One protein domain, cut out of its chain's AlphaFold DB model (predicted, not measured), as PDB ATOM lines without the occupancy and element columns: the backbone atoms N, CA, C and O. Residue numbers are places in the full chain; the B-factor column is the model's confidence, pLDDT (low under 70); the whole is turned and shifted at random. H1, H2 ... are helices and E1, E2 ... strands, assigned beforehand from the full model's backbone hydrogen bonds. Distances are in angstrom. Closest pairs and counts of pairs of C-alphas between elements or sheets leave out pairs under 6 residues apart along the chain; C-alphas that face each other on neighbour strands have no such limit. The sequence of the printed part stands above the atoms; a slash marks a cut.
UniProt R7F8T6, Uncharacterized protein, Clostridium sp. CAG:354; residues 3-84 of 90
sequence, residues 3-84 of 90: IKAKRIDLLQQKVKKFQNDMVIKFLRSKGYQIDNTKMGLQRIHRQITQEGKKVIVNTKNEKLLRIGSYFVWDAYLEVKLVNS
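AT A GLANCE: This is residues 3 to 84 of the 90 residues of an uncharacterized protein of Clostridium sp. CAG:354 (UniProt R7F8T6). What does this model look like? A long hairpin of two strands, E2 and E3, makes the length of an elongated body, and the long helix H1 packs on one face of it; the short strand E1 extends the sheet beside E3 near the hairpin's turn, and H2 sits at the hairpin's other end. What is it made of, and how large is it? The printed part has 82 residues, with E1, H1, H2, E2 and E3 in that order along the chain; the class is mixed, helices and strands, and the sheet is antiparallel in the order E1, E3, E2. It is loose, with a radius of gyration of the C-alphas of 14.9 A, and spans 47 by 25 by 17 A.

HOW THE PARTS SIT: How is the sheet joined? E2, residues 53 to 67, and E3, residues 70 to 83, form a hairpin, antiparallel at 166 degrees, with N 54 and O 82 at 2.8 A and N 67 and O 70 at 2.8 A, within hydrogen-bond range. E1, residues 3 to 5, is antiparallel to E3 at 140 degrees, with N 3 and O 73 at 2.8 A, within hydrogen-bond range. The sheet is twisted, with C-alphas up to 4.0 A off its best plane, and E2 bends by 51 degrees at residue 61. Where are the helices? H1, residues 8 to 29, is on one face of the sheet, making two layers, a helix layer and a sheet layer; its closest C-alphas to E3 are those of Ile 8 and Phe 71, 6.3 A apart. H2, residues 38 to 50, is on the sheet at a height of 5.8 A, on a local plane fitted to just 6 of the sheet's C-alphas, over none of the strands; its closest C-alphas to E2 are those of Ile 48 and Lys 54, 6.2 A apart. H1 and H2 are near each other, with 5 pairs of C-alphas within 10 A. What do chain order and backbone show? E1, H1 with H2, and E2 form a split strand-helix-strand unit, two strands running the same way with E3 between them in the sheet, and its crossover is right-handed. In H1 and H2 every O i to N i+4 pair is within hydrogen-bond range.

IN THESE COORDINATES: Where do the strands lie? E2 is 39.7 A and E3 39.3 A from first to last C-alpha, and E1 is 7.1 A; C-alpha 3 is at (39.806, -10.229, 36.211) and C-alpha 83 at (15.364, -18.328, 52.384). How long are the helices? H1 is 31.5 A, beginning at C-alpha 8 at (38.890, -16.263, 27.017), and H2 is 18.5 A.

THE WHOLE: How far does it reach? The two C-alphas farthest apart are those of Gln 50 and Gly 68, at 47.3 A. Is the printed part continuous and confident? It has no cut; the links E1 to H1, H2 to E2 and E2 to E3 are tight, and H1 to H2 is a short link of 8 residues. The mean pLDDT of the printed part is 89.8, and no printed residue is under 70.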
ATOM      1  N   ILE A   3      39.032  -9.003  36.432       90.44
ATOM      2  CA  ILE A   3      39.806 -10.229  36.211       90.44
ATOM      3  C   ILE A   3      40.325 -10.203  34.778       90.44
ATOM      4  O   ILE A   3      39.582  -9.888  33.857       90.44
ATOM      5  N   LYS A   4      41.601 -10.548  34.572       92.19
ATOM      6  CA  LYS A   4      42.236 -10.522  33.245       92.19
ATOM      7  C   LYS A   4      42.911 -11.838  32.862       92.19
ATOM      8  O   LYS A   4      43.556 -12.501  33.691       92.19
ATOM      9  N   ALA A   5      42.820 -12.195  31.584       93.81
ATOM     10  CA  ALA A   5      43.562 -13.305  30.991       93.81
ATOM     11  C   ALA A   5      43.806 -13.088  29.489       93.81
ATOM     12  O   ALA A   5      43.035 -12.412  28.822       93.81
ATOM     13  N   LYS A   6      44.878 -13.681  28.948       91.56
ATOM     14  CA  LYS A   6      45.195 -13.607  27.507       91.56
ATOM     15  C   LYS A   6      44.229 -14.417  26.633       91.56
ATOM     16  O   LYS A   6      44.008 -14.078  25.481       91.56
ATOM     17  N   ARG A   7      43.661 -15.492  27.185       93.25
ATOM     18  CA  ARG A   7      42.682 -16.369  26.524       93.25
ATOM     19  C   ARG A   7      41.341 -16.280  27.236       93.25
ATOM     20  O   ARG A   7      41.319 -16.198  28.465       93.25
ATOM     21  N   ILE A   8      40.252 -16.350  26.478       90.75
ATOM     22  CA  ILE A   8      38.890 -16.263  27.017       90.75
ATOM     23  C   ILE A   8      38.555 -17.454  27.927       90.75
ATOM     24  O   ILE A   8      38.018 -17.273  29.012       90.75
ATOM     25  N   ASP A   9      38.992 -18.655  27.565       93.50
ATOM     26  CA  ASP A   9      38.815 -19.886  28.342       93.50
ATOM     27  C   ASP A   9      39.540 -19.803  29.698       93.50
ATOM     28  O   ASP A   9      38.997 -20.174  30.740       93.50
ATOM     29  N   LEU A  10      40.746 -19.221  29.721       93.12
ATOM     30  CA  LEU A  10      41.463 -18.943  30.970       93.12
ATOM     31  C   LEU A  10      40.771 -17.855  31.795       93.12
ATOM     32  O   LEU A  10      40.789 -17.918  33.025       93.12
ATOM     33  N   LEU A  11      40.169 -16.854  31.145       93.25
ATOM     34  CA  LEU A  11      39.392 -15.829  31.837       93.25
ATOM     35  C   LEU A  11      38.191 -16.463  32.541       93.25
ATOM     36  O   LEU A  11      38.017 -16.250  33.735       93.25
ATOM     37  N   GLN A  12      37.426 -17.294  31.834       91.19
ATOM     38  CA  GLN A  12      36.270 -18.006  32.379       91.19
ATOM     39  C   GLN A  12      36.651 -18.873  33.584       91.19
ATOM     40  O   GLN A  12      35.982 -18.826  34.618       91.19
ATOM     41  N   GLN A  13      37.761 -19.613  33.500       94.75
ATOM     42  CA  GLN A  13      38.264 -20.399  34.631       94.75
ATOM     43  C   GLN A  13      38.606 -19.520  35.840       94.75
ATOM     44  O   GLN A  13      38.239 -19.856  36.968       94.75
ATOM     45  N   LYS A  14      39.272 -18.378  35.619       94.00
ATOM     46  CA  LYS A  14      39.598 -17.427  36.692       94.00
ATOM     47  C   LYS A  14      38.349 -16.806  37.315       94.00
ATOM     48  O   LYS A  14      38.285 -16.734  38.538       94.00
ATOM     49  N   VAL A  15      37.369 -16.401  36.505       92.88
ATOM     50  CA  VAL A  15      36.088 -15.846  36.979       92.88
ATOM     51  C   VAL A  15      35.350 -16.874  37.832       92.88
ATOM     52  O   VAL A  15      34.984 -16.574  38.966       92.88
ATOM     53  N   LYS A  16      35.221 -18.118  37.353       91.06
ATOM     54  CA  LYS A  16      34.559 -19.199  38.095       91.06
ATOM     55  C   LYS A  16      35.258 -19.503  39.419       91.06
ATOM     56  O   LYS A  16      34.602 -19.641  40.448       91.06
ATOM     57  N   LYS A  17      36.592 -19.593  39.410       91.31
ATOM     58  CA  LYS A  17      37.377 -19.793  40.635       91.31
ATOM     59  C   LYS A  17      37.138 -18.653  41.625       91.31
ATOM     60  O   LYS A  17      36.864 -18.909  42.790       91.31
ATOM     61  N   PHE A  18      37.172 -17.415  41.145       91.06
ATOM     62  CA  PHE A  18      36.954 -16.236  41.971       91.06
ATOM     63  C   PHE A  18      35.553 -16.198  42.600       91.06
ATOM     64  O   PHE A  18      35.427 -15.951  43.798       91.06
ATOM     65  N   GLN A  19      34.505 -16.487  41.822       90.12
ATOM     66  CA  GLN A  19      33.132 -16.582  42.328       90.12
ATOM     67  C   GLN A  19      33.008 -17.657  43.415       90.12
ATOM     68  O   GLN A  19      32.436 -17.397  44.473       90.12
ATOM     69  N   ASN A  20      33.595 -18.838  43.194       88.62
ATOM     70  CA  ASN A  20      33.601 -19.911  44.188       88.62
ATOM     71  C   ASN A  20      34.312 -19.483  45.479       88.62
ATOM     72  O   ASN A  20      33.767 -19.667  46.566       88.62
ATOM     73  N   ASP A  21      35.493 -18.874  45.371       89.69
ATOM     74  CA  ASP A  21      36.259 -18.404  46.528       89.69
ATOM     75  C   ASP A  21      35.482 -17.340  47.325       89.69
ATOM     76  O   ASP A  21      35.509 -17.338  48.558       89.69
ATOM     77  N   MET A  22      34.753 -16.456  46.638       90.56
ATOM     78  CA  MET A  22      33.898 -15.450  47.271       90.56
ATOM     79  C   MET A  22      32.738 -16.088  48.042       90.56
ATOM     80  O   MET A  22      32.503 -15.727  49.195       90.56
ATOM     81  N   VAL A  23      32.056 -17.072  47.446       89.25
ATOM     82  CA  VAL A  23      30.982 -17.826  48.113       89.25
ATOM     83  C   VAL A  23      31.507 -18.552  49.350       89.25
ATOM     84  O   VAL A  23      30.885 -18.483  50.408       89.25
ATOM     85  N   ILE A  24      32.672 -19.198  49.257       89.81
ATOM     86  CA  ILE A  24      33.287 -19.900  50.391       89.81
ATOM     87  C   ILE A  24      33.596 -18.925  51.528       89.81
ATOM     88  O   ILE A  24      33.277 -19.206  52.682       89.81
ATOM     89  N   LYS A  25      34.198 -17.771  51.218       91.00
ATOM     90  CA  LYS A  25      34.494 -16.739  52.222       91.00
ATOM     91  C   LYS A  25      33.227 -16.225  52.903       91.00
ATOM     92  O   LYS A  25      33.211 -16.117  54.125       91.00
ATOM     93  N   PHE A  26      32.177 -15.959  52.128       90.94
ATOM     94  CA  PHE A  26      30.888 -15.506  52.648       90.94
ATOM     95  C   PHE A  26      30.218 -16.555  53.549       90.94
ATOM     96  O   PHE A  26      29.719 -16.244  54.625       90.94
ATOM     97  N   LEU A  27      30.232 -17.825  53.155       89.62
ATOM     98  CA  LEU A  27      29.663 -18.887  53.983       89.62
ATOM     99  C   LEU A  27      30.477 -19.111  55.264       89.62
ATOM    100  O   LEU A  27      29.898 -19.296  56.332       89.62
ATOM    101  N   ARG A  28      31.811 -19.018  55.198       90.50
ATOM    102  CA  ARG A  28      32.662 -19.057  56.396       90.50
ATOM    103  C   ARG A  28      32.362 -17.908  57.352       90.50
ATOM    104  O   ARG A  28      32.286 -18.150  58.551       90.50
ATOM    105  N   SER A  29      32.141 -16.690  56.852       90.19
ATOM    106  CA  SER A  29      31.767 -15.558  57.714       90.19
ATOM    107  C   SER A  29      30.378 -15.716  58.340       90.19
ATOM    108  O   SER A  29      30.128 -15.161  59.405       90.19
ATOM    109  N   LYS A  30      29.495 -16.515  57.730       88.38
ATOM    110  CA  LYS A  30      28.197 -16.924  58.295       88.38
ATOM    111  C   LYS A  30      28.291 -18.130  59.250       88.38
ATOM    112  O   LYS A  30      27.264 -18.561  59.762       88.38
ATOM    113  N   GLY A  31      29.489 -18.666  59.505       87.31
ATOM    114  CA  GLY A  31      29.732 -19.748  60.468       87.31
ATOM    115  C   GLY A  31      29.778 -21.164  59.881       87.31
ATOM    116  O   GLY A  31      29.931 -22.128  60.628       87.31
ATOM    117  N   TYR A  32      29.687 -21.324  58.558       87.69
ATOM    118  CA  TYR A  32      29.770 -22.641  57.925       87.69
ATOM    119  C   TYR A  32      31.226 -23.128  57.826       87.69
ATOM    120  O   TYR A  32      32.091 -22.460  57.251       87.69
ATOM    121  N   GLN A  33      31.499 -24.336  58.328       85.19
ATOM    122  CA  GLN A  33      32.803 -24.990  58.178       85.19
ATOM    123  C   GLN A  33      32.929 -25.643  56.798       85.19
ATOM    124  O   GLN A  33      32.360 -26.700  56.524       85.19
ATOM    125  N   ILE A  34      33.692 -24.992  55.919       83.81
ATOM    126  CA  ILE A  34      33.926 -25.463  54.553       83.81
ATOM    127  C   ILE A  34      35.344 -26.002  54.428       83.81
ATOM    128  O   ILE A  34      36.306 -25.225  54.406       83.81
ATOM    129  N   ASP A  35      35.448 -27.312  54.225       80.62
ATOM    130  CA  ASP A  35      36.643 -27.933  53.669       80.62
ATOM    131  C   ASP A  35      36.711 -27.575  52.183       80.62
ATOM    132  O   ASP A  35      35.744 -27.786  51.449       80.62
ATOM    133  N   ASN A  36      37.844 -27.041  51.715       75.38
ATOM    134  CA  ASN A  36      38.046 -26.594  50.322       75.38
ATOM    135  C   ASN A  36      38.039 -27.747  49.287       75.38
ATOM    136  O   ASN A  36      38.546 -27.607  48.175       75.38
ATOM    137  N   THR A  37      37.485 -28.903  49.642       81.88
ATOM    138  CA  THR A  37      37.317 -30.064  48.775       81.88
ATOM    139  C   THR A  37      35.957 -30.014  48.081       81.88
ATOM    140  O   THR A  37      34.978 -29.465  48.593       81.88
ATOM    141  N   LYS A  38      35.860 -30.645  46.906       78.56
ATOM    142  CA  LYS A  38      34.589 -30.780  46.175       78.56
ATOM    143  C   LYS A  38      33.496 -31.418  47.045       78.56
ATOM    144  O   LYS A  38      32.349 -30.982  47.001       78.56
ATOM    145  N   MET A  39      33.866 -32.410  47.858       83.19
ATOM    146  CA  MET A  39      32.956 -33.083  48.788       83.19
ATOM    147  C   MET A  39      32.495 -32.155  49.921       83.19
ATOM    148  O   MET A  39      31.310 -32.140  50.242       83.19
ATOM    149  N   GLY A  40      33.393 -31.336  50.480       82.94
ATOM    150  CA  GLY A  40      33.048 -30.346  51.504       82.94
ATOM    151  C   GLY A  40      32.020 -29.329  51.005       82.94
ATOM    152  O   GLY A  40      31.013 -29.079  51.668       82.94
ATOM    153  N   LEU A  41      32.208 -28.824  49.783       82.56
ATOM    154  CA  LEU A  41      31.251 -27.923  49.135       82.56
ATOM    155  C   LEU A  41      29.887 -28.584  48.898       82.56
ATOM    156  O   LEU A  41      28.856 -27.965  49.155       82.56
ATOM    157  N   GLN A  42      29.864 -29.843  48.453       85.88
ATOM    158  CA  GLN A  42      28.619 -30.598  48.271       85.88
ATOM    159  C   GLN A  42      27.883 -30.825  49.596       85.88
ATOM    160  O   GLN A  42      26.662 -30.670  49.652       85.88
ATOM    161  N   ARG A  43      28.612 -31.144  50.672       88.25
ATOM    162  CA  ARG A  43      28.036 -31.315  52.010       88.25
ATOM    163  C   ARG A  43      27.367 -30.031  52.491       88.25
ATOM    164  O   ARG A  43      26.229 -30.067  52.944       88.25
ATOM    165  N   ILE A  44      28.046 -28.899  52.333       88.62
ATOM    166  CA  ILE A  44      27.541 -27.589  52.760       88.62
ATOM    167  C   ILE A  44      26.350 -27.158  51.907       88.62
ATOM    168  O   ILE A  44      25.360 -26.667  52.440       88.62
ATOM    169  N   HIS A  45      26.382 -27.418  50.599       88.25
ATOM    170  CA  HIS A  45      25.228 -27.186  49.736       88.25
ATOM    171  C   HIS A  45      23.997 -27.989  50.188       88.25
ATOM    172  O   HIS A  45      22.893 -27.442  50.249       88.25
ATOM    173  N   ARG A  46      24.187 -29.260  50.570       88.88
ATOM    174  CA  ARG A  46      23.115 -30.102  51.117       88.88
ATOM    175  C   ARG A  46      22.594 -29.555  52.445       88.88
ATOM    176  O   ARG A  46      21.382 -29.477  52.608       88.88
ATOM    177  N   GLN A  47      23.484 -29.132  53.342       90.06
ATOM    178  CA  GLN A  47      23.114 -28.534  54.626       90.06
ATOM    179  C   GLN A  47      22.283 -27.255  54.439       90.06
ATOM    180  O   GLN A  47      21.190 -27.147  54.980       90.06
ATOM    181  N   ILE A  48      22.754 -26.318  53.612       89.69
ATOM    182  CA  ILE A  48      22.048 -25.063  53.303       89.69
ATOM    183  C   ILE A  48      20.656 -25.351  52.725       89.69
ATOM    184  O   ILE A  48      19.673 -24.732  53.129       89.69
ATOM    185  N   THR A  49      20.564 -26.331  51.824       88.44
ATOM    186  CA  THR A  49      19.287 -26.754  51.235       88.44
ATOM    187  C   THR A  49      18.346 -27.357  52.282       88.44
ATOM    188  O   THR A  49      17.158 -27.045  52.280       88.44
ATOM    189  N   GLN A  50      18.862 -28.178  53.204       89.56
ATOM    190  CA  GLN A  50      18.088 -28.757  54.313       89.56
ATOM    191  C   GLN A  50      17.594 -27.697  55.304       89.56
ATOM    192  O   GLN A  50      16.489 -27.817  55.820       89.56
ATOM    193  N   GLU A  51      18.362 -26.630  55.518       88.50
ATOM    194  CA  GLU A  51      17.948 -25.462  56.308       88.50
ATOM    195  C   GLU A  51      16.885 -24.602  55.595       88.50
ATOM    196  O   GLU A  51      16.464 -23.573  56.124       88.50
ATOM    197  N   GLY A  52      16.463 -24.979  54.381       88.06
ATOM    198  CA  GLY A  52      15.517 -24.204  53.586       88.06
ATOM    199  C   GLY A  52      16.110 -22.887  53.092       88.06
ATOM    200  O   GLY A  52      15.379 -21.912  52.925       88.06
ATOM    201  N   LYS A  53      17.428 -22.832  52.881       91.06
ATOM    202  CA  LYS A  53      18.163 -21.654  52.408       91.06
ATOM    203  C   LYS A  53      18.798 -21.934  51.046       91.06
ATOM    204  O   LYS A  53      18.973 -23.083  50.644       91.06
ATOM    205  N   LYS A  54      19.172 -20.879  50.327       89.75
ATOM    206  CA  LYS A  54      19.959 -20.953  49.090       89.75
ATOM    207  C   LYS A  54      20.939 -19.791  49.013       89.75
ATOM    208  O   LYS A  54      20.654 -18.688  49.476       89.75
ATOM    209  N   VAL A  55      22.095 -20.045  48.411       89.06
ATOM    210  CA  VAL A  55      23.091 -19.009  48.124       89.06
ATOM    211  C   VAL A  55      22.847 -18.481  46.720       89.06
ATOM    212  O   VAL A  55      22.751 -19.263  45.777       89.06
ATOM    213  N   ILE A  56      22.763 -17.163  46.584       89.19
ATOM    214  CA  ILE A  56      22.646 -16.481  45.298       89.19
ATOM    215  C   ILE A  56      23.898 -15.641  45.088       89.19
ATOM    216  O   ILE A  56      24.306 -14.893  45.975       89.19
ATOM    217  N   VAL A  57      24.489 -15.756  43.902       90.94
ATOM    218  CA  VAL A  57      25.555 -14.868  43.436       90.94
ATOM    219  C   VAL A  57      24.951 -13.955  42.379       90.94
ATOM    220  O   VAL A  57      24.623 -14.406  41.285       90.94
ATOM    221  N   ASN A  58      24.784 -12.683  42.719       89.75
ATOM    222  CA  ASN A  58      24.305 -11.664  41.801       89.75
ATOM    223  C   ASN A  58      25.493 -10.958  41.156       89.75
ATOM    224  O   ASN A  58      26.333 -10.376  41.842       89.75
ATOM    225  N   THR A  59      25.518 -10.970  39.828       92.31
ATOM    226  CA  THR A  59      26.480 -10.214  39.028       92.31
ATOM    227  C   THR A  59      25.794  -8.953  38.508       92.31
ATOM    228  O   THR A  59      24.776  -9.034  37.825       92.31
ATOM    229  N   LYS A  60      26.328  -7.775  38.843       91.25
ATOM    230  CA  LYS A  60      25.835  -6.463  38.394       91.25
ATOM    231  C   LYS A  60      26.890  -5.774  37.535       91.25
ATOM    232  O   LYS A  60      28.085  -5.904  37.799       91.25
ATOM    233  N   ASN A  61      26.441  -4.987  36.557       91.69
ATOM    234  CA  ASN A  61      27.302  -4.208  35.659       91.69
ATOM    235  C   ASN A  61      28.393  -5.052  34.978       91.69
ATOM    236  O   ASN A  61      29.531  -4.605  34.856       91.69
ATOM    237  N   GLU A  62      28.050  -6.278  34.574       92.50
ATOM    238  CA  GLU A  62      28.988  -7.186  33.918       92.50
ATOM    239  C   GLU A  62      29.430  -6.637  32.561       92.50
ATOM    240  O   GLU A  62      28.612  -6.280  31.712       92.50
ATOM    241  N   LYS A  63      30.745  -6.577  32.361       93.88
ATOM    242  CA  LYS A  63      31.384  -6.149  31.122       93.88
ATOM    243  C   LYS A  63      32.513  -7.104  30.779       93.88
ATOM    244  O   LYS A  63      33.384  -7.383  31.601       93.88
ATOM    245  N   LEU A  64      32.529  -7.549  29.529       93.31
ATOM    246  CA  LEU A  64      33.660  -8.249  28.939       93.31
ATOM    247  C   LEU A  64      34.332  -7.315  27.934       93.31
ATOM    248  O   LEU A  64      33.725  -6.905  26.949       93.31
ATOM    249  N   LEU A  65      35.586  -6.972  28.194       92.31
ATOM    250  CA  LEU A  65      36.379  -6.056  27.387       92.31
ATOM    251  C   LEU A  65      37.574  -6.794  26.788       92.31
ATOM    252  O   LEU A  65      38.165  -7.666  27.426       92.31
ATOM    253  N   ARG A  66      37.978  -6.410  25.579       92.06
ATOM    254  CA  ARG A  66      39.255  -6.822  24.989       92.06
ATOM    255  C   ARG A  66      40.185  -5.615  24.964       92.06
ATOM    256  O   ARG A  66      39.891  -4.629  24.301       92.06
ATOM    257  N   ILE A  67      41.294  -5.697  25.693       90.56
ATOM    258  CA  ILE A  67      42.296  -4.631  25.806       90.56
ATOM    259  C   ILE A  67      43.623  -5.196  25.297       90.56
ATOM    260  O   ILE A  67      44.273  -6.007  25.963       90.56
ATOM    261  N   GLY A  68      44.000  -4.807  24.077       91.25
ATOM    262  CA  GLY A  68      45.160  -5.359  23.377       91.25
ATOM    263  C   GLY A  68      45.075  -6.884  23.227       91.25
ATOM    264  O   GLY A  68      44.130  -7.420  22.642       91.25
ATOM    265  N   SER A  69      46.065  -7.590  23.779       92.25
ATOM    266  CA  SER A  69      46.157  -9.058  23.780       92.25
ATOM    267  C   SER A  69      45.475  -9.738  24.978       92.25
ATOM    268  O   SER A  69      45.651 -10.939  25.183       92.25
ATOM    269  N   TYR A  70      44.705  -8.995  25.779       93.94
ATOM    270  CA  TYR A  70      44.011  -9.508  26.959       93.94
ATOM    271  C   TYR A  70      42.495  -9.361  26.849       93.94
ATOM    272  O   TYR A  70      41.978  -8.389  26.302       93.94
ATOM    273  N   PHE A  71      41.788 -10.303  27.463       94.31
ATOM    274  CA  PHE A  71      40.382 -10.192  27.821       94.31
ATOM    275  C   PHE A  71      40.273  -9.813  29.301       94.31
ATOM    276  O   PHE A  71      40.977 -10.376  30.150       94.31
ATOM    277  N   VAL A  72      39.402  -8.857  29.605       93.69
ATOM    278  CA  VAL A  72      39.132  -8.340  30.946       93.69
ATOM    279  C   VAL A  72      37.649  -8.492  31.236       93.69
ATOM    280  O   VAL A  72      36.811  -7.993  30.494       93.69
ATOM    281  N   TRP A  73      37.335  -9.186  32.318       94.62
ATOM    282  CA  TRP A  73      35.996  -9.281  32.872       94.62
ATOM    283  C   TRP A  73      35.892  -8.305  34.040       94.62
ATOM    284  O   TRP A  73      36.698  -8.390  34.968       94.62
ATOM    285  N   ASP A  74      34.940  -7.379  33.984       93.12
ATOM    286  CA  ASP A  74      34.627  -6.457  35.072       93.12
ATOM    287  C   ASP A  74      33.174  -6.627  35.487       93.12
ATOM    288  O   ASP A  74      32.272  -6.460  34.672       93.12
ATOM    289  N   ALA A  75      32.940  -6.954  36.750       93.00
ATOM    290  CA  ALA A  75      31.595  -6.947  37.301       93.00
ATOM    291  C   ALA A  75      31.603  -6.663  38.797       93.00
ATOM    292  O   ALA A  75      32.601  -6.860  39.499       93.00
ATOM    293  N   TYR A  76      30.467  -6.217  39.309       91.75
ATOM    294  CA  TYR A  76      30.202  -6.178  40.737       91.75
ATOM    295  C   TYR A  76      29.526  -7.485  41.153       91.75
ATOM    296  O   TYR A  76      28.477  -7.832  40.617       91.75
ATOM    297  N   LEU A  77      30.134  -8.215  42.087       90.75
ATOM    298  CA  LEU A  77      29.589  -9.467  42.607       90.75
ATOM    299  C   LEU A  77      29.039  -9.251  44.012       90.75
ATOM    300  O   LEU A  77      29.707  -8.679  44.869       90.75
ATOM    301  N   GLU A  78      27.833  -9.752  44.240       90.75
ATOM    302  CA  GLU A  78      27.157  -9.733  45.531       90.75
ATOM    303  C   GLU A  78      26.701 -11.155  45.864       90.75
ATOM    304  O   GLU A  78      25.977 -11.775  45.084       90.75
ATOM    305  N   VAL A  79      27.133 -11.687  47.009       90.94
ATOM    306  CA  VAL A  79      26.714 -13.011  47.487       90.94
ATOM    307  C   VAL A  79      25.691 -12.830  48.596       90.94
ATOM    308  O   VAL A  79      25.960 -12.124  49.565       90.94
ATOM    309  N   LYS A  80      24.536 -13.481  48.460       90.19
ATOM    310  CA  LYS A  80      23.447 -13.445  49.440       90.19
ATOM    311  C   LYS A  80      23.064 -14.845  49.880       90.19
ATOM    312  O   LYS A  80      23.025 -15.767  49.065       90.19
ATOM    313  N   LEU A  81      22.723 -14.985  51.157       89.19
ATOM    314  CA  LEU A  81      22.013 -16.149  51.675       89.19
ATOM    315  C   LEU A  81      20.544 -15.765  51.782       89.19
ATOM    316  O   LEU A  81      20.209 -14.802  52.466       89.19
ATOM    317  N   VAL A  82      19.675 -16.493  51.097       89.81
ATOM    318  CA  VAL A  82      18.239 -16.218  51.126       89.81
ATOM    319  C   VAL A  82      17.477 -17.456  51.559       89.81
ATOM    320  O   VAL A  82      17.919 -18.583  51.340       89.81
ATOM    321  N   ASN A  83      16.309 -17.252  52.150       87.50
ATOM    322  CA  ASN A  83      15.364 -18.328  52.384       87.50
ATOM    323  C   ASN A  83      14.854 -18.853  51.030       87.50
ATOM    324  O   ASN A  83      14.447 -18.080  50.159       87.50
ATOM    325  N   SER A  84      14.876 -20.167  50.842       83.44
ATOM    326  CA  SER A  84      14.463 -20.824  49.603       83.44
ATOM    327  C   SER A  84      12.973 -20.661  49.312       83.44
ATOM    328  O   SER A  84      12.606 -20.605  48.142       83.44
TER     329      SER A  84